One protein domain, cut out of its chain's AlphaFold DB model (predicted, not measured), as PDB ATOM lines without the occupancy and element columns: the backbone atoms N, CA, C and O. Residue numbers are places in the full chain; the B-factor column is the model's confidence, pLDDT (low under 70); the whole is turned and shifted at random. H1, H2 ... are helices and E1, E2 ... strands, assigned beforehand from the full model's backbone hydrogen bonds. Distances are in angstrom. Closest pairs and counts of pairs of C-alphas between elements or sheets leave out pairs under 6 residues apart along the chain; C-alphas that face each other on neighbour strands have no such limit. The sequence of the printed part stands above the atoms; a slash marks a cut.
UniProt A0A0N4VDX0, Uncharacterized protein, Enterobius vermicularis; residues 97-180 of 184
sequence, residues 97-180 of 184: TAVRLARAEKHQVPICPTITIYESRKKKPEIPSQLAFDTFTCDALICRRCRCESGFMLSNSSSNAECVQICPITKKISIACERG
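This is residues 97 to 180 of the 184 residues of an uncharacterized protein of Enterobius vermicularis (UniProt A0A0N4VDX0). A long, loose rod is made of two strand-built ends: a small twisted sheet, E4, E3 and E7, lies at one end, and two separate two-stranded antiparallel ribbons, E2 with E5 and E1 with E6, lie side by side at the other. E2 and E3 follow each other lengthwise along the rod, the unnamed residues 149 to 168 lie near its middle, and the short helix H1 is at the tip beyond the three-stranded sheet. The printed part has 84 residues with seven named strands and one named helix, in the order E1 E2 E3 E4 E5 E6 E7 H1, and its class is mostly strand. The larger sheet has the order E4, E3, E7 and is mixed. The radius of gyration of the C-alphas is 16.6 A, and the C-alphas span 57 by 21 by 19 A.

In the largest sheet, E3, residues 114 to 118, is the inner strand, with E4, residues 123 to 126, and E7, residues 169 to 173, at the edges. E3 and E4 form a hairpin and are antiparallel at 144 degrees, with N 126 and O 114 at 2.8 A. E3 and E7 are parallel at 37 degrees, with N 117 and O 171 at 2.9 A. This sheet is only just strongly twisted, its C-alphas lying up to 4.1 A off the best plane. H1, residues 175 to 179, is not on it; the closest C-alphas of H1 and E3, those of Ile 175 and Tyr 118, are 7.5 A apart. The one O i to N i+4 pair in H1 is within hydrogen-bond range. E2, residues 106 to 110, and E5, residues 133 to 137, are antiparallel at 157 degrees, with N 109 and O 134 at 2.9 A. E1, residues 97 to 102, and E6, residues 142 to 148, are antiparallel at 145 degrees, with N 99 and O 145 at 2.8 A. The closest C-alphas of E2 and E6, those of Val 109 and Cys 148, are 6.8 A apart. E1 and E5 are only just apart, at 8.2 A. Residues 153 to 154 pair with residues 163 to 164, antiparallel.

E3 is 12.9 A long from first to last C-alpha and begins at C-alpha 114, (166.649, 206.319, 201.758). E4 measures 9.3 A, E7 11.0 A and H1 6.2 A, with C-alpha 179 of H1 at (157.380, 200.001, 184.077). E2 measures 13.1 A and E5 13.0 A. E1 begins at C-alpha 97, (184.546, 213.957, 216.871), and measures 16.1 A; E6 measures 18.9 A.

The two C-alphas farthest apart, those of Leu 141 and Arg 179, are 56.8 A apart. The printed part has no cut. The link from E6 to E7, 20 residues, is long. Mean pLDDT of the printed part is 80.9, and residue 121 and residues 125 to 130 are under 70.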
ATOM      1  N   THR A  97     183.831 213.040 215.980       87.12
ATOM      2  CA  THR A  97     184.546 213.957 216.871       87.12
ATOM      3  C   THR A  97     184.017 213.861 218.295       87.12
ATOM      4  O   THR A  97     182.812 213.751 218.537       87.12
ATOM      5  N   ALA A  98     184.930 213.928 219.265       86.75
ATOM      6  CA  ALA A  98     184.571 214.007 220.672       86.75
ATOM      7  C   ALA A  98     184.006 215.397 220.994       86.75
ATOM      8  O   ALA A  98     184.681 216.412 220.829       86.75
ATOM      9  N   VAL A  99     182.779 215.432 221.506       84.25
ATOM     10  CA  VAL A  99     182.102 216.644 221.961       84.25
ATOM     11  C   VAL A  99     181.854 216.579 223.462       84.25
ATOM     12  O   VAL A  99     181.598 215.513 224.034       84.25
ATOM     13  N   ARG A 100     181.940 217.738 224.113       85.88
ATOM     14  CA  ARG A 100     181.600 217.915 225.524       85.88
ATOM     15  C   ARG A 100     180.237 218.580 225.605       85.88
ATOM     16  O   ARG A 100     180.087 219.679 225.092       85.88
ATOM     17  N   LEU A 101     179.293 217.916 226.261       82.12
ATOM     18  CA  LEU A 101     177.911 218.362 226.379       82.12
ATOM     19  C   LEU A 101     177.592 218.756 227.807       82.12
ATOM     20  O   LEU A 101     177.947 218.025 228.737       82.12
ATOM     21  N   ALA A 102     176.903 219.877 227.969       82.06
ATOM     22  CA  ALA A 102     176.303 220.259 229.235       82.06
ATOM     23  C   ALA A 102     174.991 219.496 229.477       82.06
ATOM     24  O   ALA A 102     174.385 218.917 228.568       82.06
ATOM     25  N   ARG A 103     174.535 219.495 230.731       82.19
ATOM     26  CA  ARG A 103     173.253 218.894 231.113       82.19
ATOM     27  C   ARG A 103     172.105 219.462 230.277       82.19
ATOM     28  O   ARG A 103     171.992 220.675 230.131       82.19
ATOM     29  N   ALA A 104     171.230 218.577 229.796       79.56
ATOM     30  CA  ALA A 104     170.058 218.895 228.972       79.56
ATOM     31  C   ALA A 104     170.355 219.536 227.600       79.56
ATOM     32  O   ALA A 104     169.420 219.846 226.859       79.56
ATOM     33  N   GLU A 105     171.627 219.672 227.217       80.62
ATOM     34  CA  GLU A 105     172.002 220.067 225.864       80.62
ATOM     35  C   GLU A 105     171.602 218.963 224.875       80.62
ATOM     36  O   GLU A 105     171.855 217.772 225.099       80.62
ATOM     37  N   LYS A 106     170.928 219.360 223.791       81.56
ATOM     38  CA  LYS A 106     170.449 218.458 222.741       81.56
ATOM     39  C   LYS A 106     171.410 218.493 221.569       81.56
ATOM     40  O   LYS A 106     171.639 219.550 220.991       81.56
ATOM     41  N   HIS A 107     171.894 217.325 221.173       80.25
ATOM     42  CA  HIS A 107     172.683 217.175 219.961       80.25
ATOM     43  C   HIS A 107     171.907 216.395 218.923       80.25
ATOM     44  O   HIS A 107     171.376 215.324 219.206       80.25
ATOM     45  N   GLN A 108     171.861 216.962 217.721       86.06
ATOM     46  CA  GLN A 108     171.219 216.361 216.565       86.06
ATOM     47  C   GLN A 108     172.278 215.946 215.553       86.06
ATOM     48  O   GLN A 108     173.198 216.713 215.228       86.06
ATOM     49  N   VAL A 109     172.145 214.718 215.063       86.88
ATOM     50  CA  VAL A 109     172.971 214.174 213.990       86.88
ATOM     51  C   VAL A 109     172.045 213.754 212.855       86.88
ATOM     52  O   VAL A 109     171.107 212.993 213.096       86.88
ATOM     53  N   PRO A 110     172.260 214.258 211.631       89.31
ATOM     54  CA  PRO A 110     171.428 213.883 210.502       89.31
ATOM     55  C   PRO A 110     171.612 212.401 210.167       89.31
ATOM     56  O   PRO A 110     172.723 211.869 210.211       89.31
ATOM     57  N   ILE A 111     170.514 211.741 209.815       90.12
ATOM     58  CA  ILE A 111     170.491 210.357 209.344       90.12
ATOM     59  C   ILE A 111     170.368 210.376 207.824       90.12
ATOM     60  O   ILE A 111     169.643 211.190 207.249       90.12
ATOM     61  N   CYS A 112     171.082 209.469 207.169       87.81
ATOM     62  CA  CYS A 112     171.008 209.282 205.735       87.81
ATOM     63  C   CYS A 112     169.567 209.037 205.261       87.81
ATOM     64  O   CYS A 112     168.880 208.173 205.816       87.81
ATOM     65  N   PRO A 113     169.102 209.754 204.220       85.44
ATOM     66  CA  PRO A 113     167.828 209.451 203.590       85.44
ATOM     67  C   PRO A 113     167.902 208.110 202.853       85.44
ATOM     68  O   PRO A 113     168.980 207.616 202.508       85.44
ATOM     69  N   THR A 114     166.735 207.539 202.565       82.69
ATOM     70  CA  THR A 114     166.649 206.319 201.758       82.69
ATOM     71  C   THR A 114     167.092 206.651 200.334       82.69
ATOM     72  O   THR A 114     166.465 207.448 199.642       82.69
ATOM     73  N   ILE A 115     168.210 206.085 199.883       80.62
ATOM     74  CA  ILE A 115     168.647 206.194 198.489       80.62
ATOM     75  C   ILE A 115     168.153 204.989 197.702       80.62
ATOM     76  O   ILE A 115     168.579 203.855 197.954       80.62
ATOM     77  N   THR A 116     167.326 205.272 196.701       78.94
ATOM     78  CA  THR A 116     166.818 204.295 195.748       78.94
ATOM     79  C   THR A 116     167.631 204.374 194.465       78.94
ATOM     80  O   THR A 116     167.827 205.452 193.891       78.94
ATOM     81  N   ILE A 117     168.150 203.231 194.021       79.44
ATOM     82  CA  ILE A 117     168.780 203.100 192.708       79.44
ATOM     83  C   ILE A 117     167.848 202.336 191.775       79.44
ATOM     84  O   ILE A 117     167.355 201.258 192.107       79.44
ATOM     85  N   TYR A 118     167.619 202.909 190.604       76.50
ATOM     86  CA  TYR A 118     166.907 202.259 189.512       76.50
ATOM     87  C   TYR A 118     167.904 201.471 188.657       76.50
ATOM     88  O   TYR A 118     169.086 201.826 188.597       76.50
ATOM     89  N   GLU A 119     167.454 200.430 187.957       71.69
ATOM     90  CA  GLU A 119     168.303 199.685 187.011       71.69
ATOM     91  C   GLU A 119     168.886 200.572 185.899       71.69
ATOM     92  O   GLU A 119     169.996 200.329 185.428       71.69
ATOM     93  N   SER A 120     168.235 201.699 185.587       72.44
ATOM     94  CA  SER A 120     168.785 202.774 184.748       72.44
ATOM     95  C   SER A 120     170.021 203.486 185.341       72.44
ATOM     96  O   SER A 120     170.494 204.477 184.785       72.44
ATOM     97  N   ARG A 121     170.551 203.016 186.484       67.81
ATOM     98  CA  ARG A 121     171.625 203.611 187.305       67.81
ATOM     99  C   ARG A 121     171.341 205.027 187.801       67.81
ATOM    100  O   ARG A 121     172.206 205.649 188.422       67.81
ATOM    101  N   LYS A 122     170.118 205.519 187.605       73.19
ATOM    102  CA  LYS A 122     169.653 206.762 188.211       73.19
ATOM    103  C   LYS A 122     169.538 206.542 189.714       73.19
ATOM    104  O   LYS A 122     168.873 205.615 190.173       73.19
ATOM    105  N   LYS A 123     170.219 207.390 190.482       70.19
ATOM    106  CA  LYS A 123     170.077 207.452 191.937       70.19
ATOM    107  C   LYS A 123     169.078 208.547 192.246       70.19
ATOM    108  O   LYS A 123     169.305 209.695 191.871       70.19
ATOM    109  N   LYS A 124     167.998 208.199 192.931       72.12
ATOM    110  CA  LYS A 124     167.071 209.183 193.471       72.12
ATOM    111  C   LYS A 124     167.112 209.046 194.987       72.12
ATOM    112  O   LYS A 124     166.706 208.002 195.500       72.12
ATOM    113  N   PRO A 125     167.642 210.040 195.716       65.69
ATOM    114  CA  PRO A 125     167.349 210.100 197.132       65.69
ATOM    115  C   PRO A 125     165.830 210.243 197.252       65.69
ATOM    116  O   PRO A 125     165.238 211.171 196.696       65.69
ATOM    117  N   GLU A 126     165.187 209.295 197.928       68.00
ATOM    118  CA  GLU A 126     163.870 209.532 198.496       68.00
ATOM    119  C   GLU A 126     164.132 210.561 199.589       68.00
ATOM    120  O   GLU A 126     164.544 210.212 200.689       68.00
ATOM    121  N   ILE A 127     164.051 211.844 199.230       59.53
ATOM    122  CA  ILE A 127     164.139 212.938 200.188       59.53
ATOM    123  C   ILE A 127     162.758 212.971 200.847       59.53
ATOM    124  O   ILE A 127     161.813 213.447 200.211       59.53
ATOM    125  N   PRO A 128     162.579 212.417 202.063       61.41
ATOM    126  CA  PRO A 128     161.368 212.692 202.821       61.41
ATOM    127  C   PRO A 128     161.209 214.208 202.955       61.41
ATOM    128  O   PRO A 128     162.196 214.943 202.960       61.41
ATOM    129  N   SER A 129     159.972 214.682 203.103       61.84
ATOM    130  CA  SER A 129     159.681 216.112 203.292       61.84
ATOM    131  C   SER A 129     160.488 216.750 204.432       61.84
ATOM    132  O   SER A 129     160.681 217.965 204.443       61.84
ATOM    133  N   GLN A 130     160.982 215.938 205.372       66.25
ATOM    134  CA  GLN A 130     161.849 216.339 206.469       66.25
ATOM    135  C   GLN A 130     163.023 215.367 206.617       66.25
ATOM    136  O   GLN A 130     162.836 214.150 206.657       66.25
ATOM    137  N   LEU A 131     164.235 215.915 206.727       77.38
ATOM    138  CA  LEU A 131     165.443 215.148 207.025       77.38
ATOM    139  C   LEU A 131     165.300 214.490 208.407       77.38
ATOM    140  O   LEU A 131     164.914 215.152 209.371       77.38
ATOM    141  N   ALA A 132     165.609 213.199 208.517       86.44
ATOM    142  CA  ALA A 132     165.578 212.505 209.798       86.44
ATOM    143  C   ALA A 132     166.827 212.848 210.622       86.44
ATOM    144  O   ALA A 132     167.936 212.911 210.089       86.44
ATOM    145  N   PHE A 133     166.655 213.024 211.932       87.25
ATOM    146  CA  PHE A 133     167.745 213.297 212.863       87.25
ATOM    147  C   PHE A 133     167.699 212.317 214.026       87.25
ATOM    148  O   PHE A 133     166.632 212.039 214.571       87.25
ATOM    149  N   ASP A 134     168.867 211.846 214.447       85.75
ATOM    150  CA  ASP A 134     169.021 211.221 215.751       85.75
ATOM    151  C   ASP A 134     169.314 212.308 216.783       85.75
ATOM    152  O   ASP A 134     170.218 213.127 216.592       85.75
ATOM    153  N   THR A 135     168.524 212.342 217.856       85.00
ATOM    154  CA  THR A 135     168.675 213.334 218.925       85.00
ATOM    155  C   THR A 135     169.086 212.642 220.204       85.00
ATOM    156  O   THR A 135     168.398 211.736 220.670       85.00
ATOM    157  N   PHE A 136     170.157 213.123 220.824       80.38
ATOM    158  CA  PHE A 136     170.576 212.641 222.130       80.38
ATOM    159  C   PHE A 136     170.812 213.786 223.109       80.38
ATOM    160  O   PHE A 136     171.220 214.887 222.736       80.38
ATOM    161  N   THR A 137     170.560 213.493 224.384       80.56
ATOM    162  CA  THR A 137     170.733 214.407 225.516       80.56
ATOM    163  C   THR A 137     171.765 213.870 226.499       80.56
ATOM    164  O   THR A 137     172.016 212.660 226.578       80.56
ATOM    165  N   CYS A 138     172.386 214.786 227.240       79.94
ATOM    166  CA  CYS A 138     173.209 214.469 228.401       79.94
ATOM    167  C   CYS A 138     172.390 214.621 229.690       79.94
ATOM    168  O   CYS A 138     171.915 215.717 229.997       79.94
ATOM    169  N   ASP A 139     172.260 213.534 230.455       77.62
ATOM    170  CA  ASP A 139     171.538 213.537 231.737       77.62
ATOM    171  C   ASP A 139     172.443 213.907 232.929       77.62
ATOM    172  O   ASP A 139     171.958 214.344 233.975       77.62
ATOM    173  N   ALA A 140     173.763 213.763 232.763       77.88
ATOM    174  CA  ALA A 140     174.771 214.154 233.747       77.88
ATOM    175  C   ALA A 140     175.090 215.659 233.673       77.88
ATOM    176  O   ALA A 140     174.667 216.353 232.752       77.88
ATOM    177  N   LEU A 141     175.870 216.169 234.636       77.56
ATOM    178  CA  LEU A 141     176.330 217.567 234.631       77.56
ATOM    179  C   LEU A 141     177.107 217.892 233.343       77.56
ATOM    180  O   LEU A 141     176.882 218.927 232.720       77.56
ATOM    181  N   ILE A 142     178.020 216.989 232.968       80.44
ATOM    182  CA  ILE A 142     178.836 217.048 231.758       80.44
ATOM    183  C   ILE A 142     178.967 215.629 231.203       80.44
ATOM    184  O   ILE A 142     179.352 214.717 231.934       80.44
ATOM    185  N   CYS A 143     178.724 215.458 229.907       79.50
ATOM    186  CA  CYS A 143     179.003 214.218 229.190       79.50
ATOM    187  C   CYS A 143     180.074 214.467 228.136       79.50
ATOM    188  O   CYS A 143     180.098 215.513 227.492       79.50
ATOM    189  N   ARG A 144     180.935 213.479 227.910       80.12
ATOM    190  CA  ARG A 144     181.760 213.420 226.702       80.12
ATOM    191  C   ARG A 144     181.173 212.329 225.813       80.12
ATOM    192  O   ARG A 144     180.892 211.238 226.307       80.12
ATOM    193  N   ARG A 145     180.925 212.626 224.540       80.44
ATOM    194  CA  ARG A 145     180.366 211.672 223.568       80.44
ATOM    195  C   ARG A 145     180.989 211.887 222.197       80.44
ATOM    196  O   ARG A 145     181.491 212.970 221.918       80.44
ATOM    197  N   CYS A 146     180.941 210.863 221.357       84.56
ATOM    198  CA  CYS A 146     181.314 210.974 219.954       84.56
ATOM    199  C   CYS A 146     180.101 211.426 219.136       84.56
ATOM    200  O   CYS A 146     178.978 210.990 219.390       84.56
ATOM    201  N   ARG A 147     180.326 212.326 218.182       86.94
ATOM    202  CA  ARG A 147     179.326 212.838 217.241       86.94
ATOM    203  C   ARG A 147     179.896 212.729 215.834       86.94
ATOM    204  O   ARG A 147     181.090 212.944 215.683       86.94
ATOM    205  N   CYS A 148     179.072 212.472 214.818       89.31
ATOM    206  CA  CYS A 148     179.543 212.598 213.438       89.31
ATOM    207  C   CYS A 148     180.112 214.002 213.181       89.31
ATOM    208  O   CYS A 148     179.522 215.003 213.602       89.31
ATOM    209  N   GLU A 149     181.254 214.054 212.501       89.44
ATOM    210  CA  GLU A 149     181.873 215.300 212.058       89.44
ATOM    211  C   GLU A 149     180.952 216.081 211.110       89.44
ATOM    212  O   GLU A 149     180.043 215.534 210.478       89.44
ATOM    213  N   SER A 150     181.187 217.386 210.991       85.31
ATOM    214  CA  SER A 150     180.466 218.228 210.037       85.31
ATOM    215  C   SER A 150     180.605 217.676 208.613       85.31
ATOM    216  O   SER A 150     181.713 217.445 208.137       85.31
ATOM    217  N   GLY A 151     179.477 217.472 207.928       84.19
ATOM    218  CA  GLY A 151     179.440 216.862 206.592       84.19
ATOM    219  C   GLY A 151     179.319 215.332 206.585       84.19
ATOM    220  O   GLY A 151     179.175 214.755 205.510       84.19
ATOM    221  N   PHE A 152     179.321 214.682 207.753       89.44
ATOM    222  CA  PHE A 152     178.982 213.268 207.909       89.44
ATOM    223  C   PHE A 152     177.549 213.101 208.431       89.44
ATOM    224  O   PHE A 152     177.014 213.943 209.154       89.44
ATOM    225  N   MET A 153     176.929 211.981 208.069       90.25
ATOM    226  CA  MET A 153     175.580 211.581 208.472       90.25
ATOM    227  C   MET A 153     175.614 210.151 209.015       90.25
ATOM    228  O   MET A 153     176.508 209.380 208.677       90.25
ATOM    229  N   LEU A 154     174.632 209.764 209.826       90.12
ATOM    230  CA  LEU A 154     174.485 208.369 210.244       90.12
ATOM    231  C   LEU A 154     173.985 207.520 209.077       90.12
ATOM    232  O   LEU A 154     173.008 207.879 208.424       90.12
ATOM    233  N   SER A 155     174.605 206.365 208.848       89.31
ATOM    234  CA  SER A 155     174.243 205.466 207.746       89.31
ATOM    235  C   SER A 155     172.800 204.951 207.810       89.31
ATOM    236  O   SER A 155     172.209 204.670 206.768       89.31
ATOM    237  N   ASN A 156     172.222 204.833 209.011       86.75
ATOM    238  CA  ASN A 156     170.828 204.457 209.254       86.75
ATOM    239  C   ASN A 156     170.369 204.887 210.670       86.75
ATOM    240  O   ASN A 156     171.100 205.541 211.413       86.75
ATOM    241  N   SER A 157     169.146 204.509 211.062       84.62
ATOM    242  CA  SER A 157     168.572 204.774 212.392       84.62
ATOM    243  C   SER A 157     168.957 203.748 213.470       84.62
ATOM    244  O   SER A 157     168.464 203.846 214.593       84.62
ATOM    245  N   SER A 158     169.825 202.781 213.162       83.75
ATOM    246  CA  SER A 158     170.216 201.706 214.081       83.75
ATOM    247  C   SER A 158     171.190 202.179 215.158       83.75
ATOM    248  O   SER A 158     171.871 203.200 215.020       83.75
ATOM    249  N   SER A 159     171.308 201.384 216.224       77.06
ATOM    250  CA  SER A 159     172.274 201.629 217.288       77.06
ATOM    251  C   SER A 159     173.732 201.484 216.852       77.06
ATOM    252  O   SER A 159     174.623 202.059 217.469       77.06
ATOM    253  N   ASN A 160     173.959 200.723 215.783       80.31
ATOM    254  CA  ASN A 160     175.282 200.414 215.248       80.31
ATOM    255  C   ASN A 160     175.588 201.222 213.974       80.31
ATOM    256  O   ASN A 160     176.453 200.827 213.197       80.31
ATOM    257  N   ALA A 161     174.845 202.307 213.732       85.06
ATOM    258  CA  ALA A 161     175.057 203.180 212.585       85.06
ATOM    259  C   ALA A 161     176.473 203.775 212.594       85.06
ATOM    260  O   ALA A 161     177.006 204.133 213.644       85.06
ATOM    261  N   GLU A 162     177.058 203.906 211.408       90.19
ATOM    262  CA  GLU A 162     178.373 204.517 211.212       90.19
ATOM    263  C   GLU A 162     178.211 205.922 210.638       90.19
ATOM    264  O   GLU A 162     177.276 206.185 209.875       90.19
ATOM    265  N   CYS A 163     179.132 206.822 210.979       91.25
ATOM    266  CA  CYS A 163     179.206 208.139 210.361       91.25
ATOM    267  C   CYS A 163     179.803 208.013 208.956       91.25
ATOM    268  O   CYS A 163     180.960 207.631 208.786       91.25
ATOM    269  N   VAL A 164     179.017 208.361 207.940       91.44
ATOM    270  CA  VAL A 164     179.395 208.283 206.529       91.44
ATOM    271  C   VAL A 164     179.252 209.642 205.857       91.44
ATOM    272  O   VAL A 164     178.325 210.398 206.136       91.44
ATOM    273  N   GLN A 165     180.167 209.951 204.943       89.62
ATOM    274  CA  GLN A 165     180.085 211.161 204.118       89.62
ATOM    275  C   GLN A 165     179.146 210.966 202.917       89.62
ATOM    276  O   GLN A 165     178.549 211.916 202.419       89.62
ATOM    277  N   ILE A 166     179.007 209.722 202.446       87.75
ATOM    278  CA  ILE A 166     178.136 209.347 201.331       87.75
ATOM    279  C   ILE A 166     177.146 208.306 201.836       87.75
ATOM    280  O   ILE A 166     177.539 207.246 202.322       87.75
ATOM    281  N   CYS A 167     175.857 208.605 201.698       87.00
ATOM    282  CA  CYS A 167     174.805 207.715 202.161       87.00
ATOM    283  C   CYS A 167     174.732 206.417 201.337       87.00
ATOM    284  O   CYS A 167     174.883 206.450 200.108       87.00
ATOM    285  N   PRO A 168     174.501 205.265 201.992       86.06
ATOM    286  CA  PRO A 168     174.415 203.984 201.311       86.06
ATOM    287  C   PRO A 168     173.132 203.876 200.482       86.06
ATOM    288  O   PRO A 168     172.102 204.477 200.785       86.06
ATOM    289  N   ILE A 169     173.186 203.055 199.434       84.19
ATOM    290  CA  ILE A 169     171.998 202.676 198.667       84.19
ATOM    291  C   ILE A 169     171.187 201.703 199.522       84.19
ATOM    292  O   ILE A 169     171.705 200.678 199.954       84.19
ATOM    293  N   THR A 170     169.919 202.027 199.744       80.38
ATOM    294  CA  THR A 170     169.028 201.284 200.652       80.38
ATOM    295  C   THR A 170     167.953 200.509 199.903       80.38
ATOM    296  O   THR A 170     167.484 199.493 200.407       80.38
ATOM    297  N   LYS A 171     167.604 200.926 198.680       80.25
ATOM    298  CA  LYS A 171     166.646 200.223 197.818       80.25
ATOM    299  C   LYS A 171     167.172 200.102 196.392       80.25
ATOM    300  O   LYS A 171     167.807 201.023 195.875       80.25
ATOM    301  N   LYS A 172     166.877 198.971 195.753       81.19
ATOM    302  CA  LYS A 172     167.093 198.735 194.320       81.19
ATOM    303  C   LYS A 172     165.743 198.442 193.674       81.19
ATOM    304  O   LYS A 172     165.053 197.544 194.140       81.19
ATOM    305  N   ILE A 173     165.388 199.185 192.631       79.19
ATOM    306  CA  ILE A 173     164.151 198.990 191.866       79.19
ATOM    307  C   ILE A 173     164.505 198.366 190.512       79.19
ATOM    308  O   ILE A 173     165.386 198.870 189.811       79.19
ATOM    309  N   SER A 174     163.834 197.263 190.168       78.38
ATOM    310  CA  SER A 174     163.992 196.564 188.886       78.38
ATOM    311  C   SER A 174     163.217 197.257 187.759       78.38
ATOM    312  O   SER A 174     162.269 198.005 188.012       78.38
ATOM    313  N   ILE A 175     163.574 196.971 186.504       76.94
ATOM    314  CA  ILE A 175     162.881 197.504 185.319       76.94
ATOM    315  C   ILE A 175     161.376 197.199 185.332       76.94
ATOM    316  O   ILE A 175     160.584 198.052 184.945       76.94
ATOM    317  N   ALA A 176     160.967 196.011 185.787       74.06
ATOM    318  CA  ALA A 176     159.554 195.622 185.821       74.06
ATOM    319  C   ALA A 176     158.738 196.499 186.793       74.06
ATOM    320  O   ALA A 176     157.627 196.914 186.474       74.06
ATOM    321  N   CYS A 177     159.326 196.861 187.940       74.38
ATOM    322  CA  CYS A 177     158.738 197.830 188.866       74.38
ATOM    323  C   CYS A 177     158.682 199.240 188.257       74.38
ATOM    324  O   CYS A 177     157.690 199.945 188.410       74.38
ATOM    325  N   GLU A 178     159.744 199.668 187.561       74.31
ATOM    326  CA  GLU A 178     159.810 200.994 186.925       74.31
ATOM    327  C   GLU A 178     158.763 201.151 185.807       74.31
ATOM    328  O   GLU A 178     158.259 202.251 185.587       74.31
ATOM    329  N   ARG A 179     158.405 200.051 185.132       77.38
ATOM    330  CA  ARG A 179     157.380 200.001 184.077       77.38
ATOM    331  C   ARG A 179     155.950 199.825 184.593       77.38
ATOM    332  O   ARG A 179     155.018 199.995 183.815       77.38
ATOM    333  N   GLY A 180     155.770 199.530 185.882       75.50
ATOM    334  CA  GLY A 180     154.458 199.243 186.469       75.50
ATOM    335  C   GLY A 180     153.919 197.847 186.142       75.50
ATOM    336  O   GLY A 180     152.737 197.591 186.356       75.50
TER     337      GLY A 180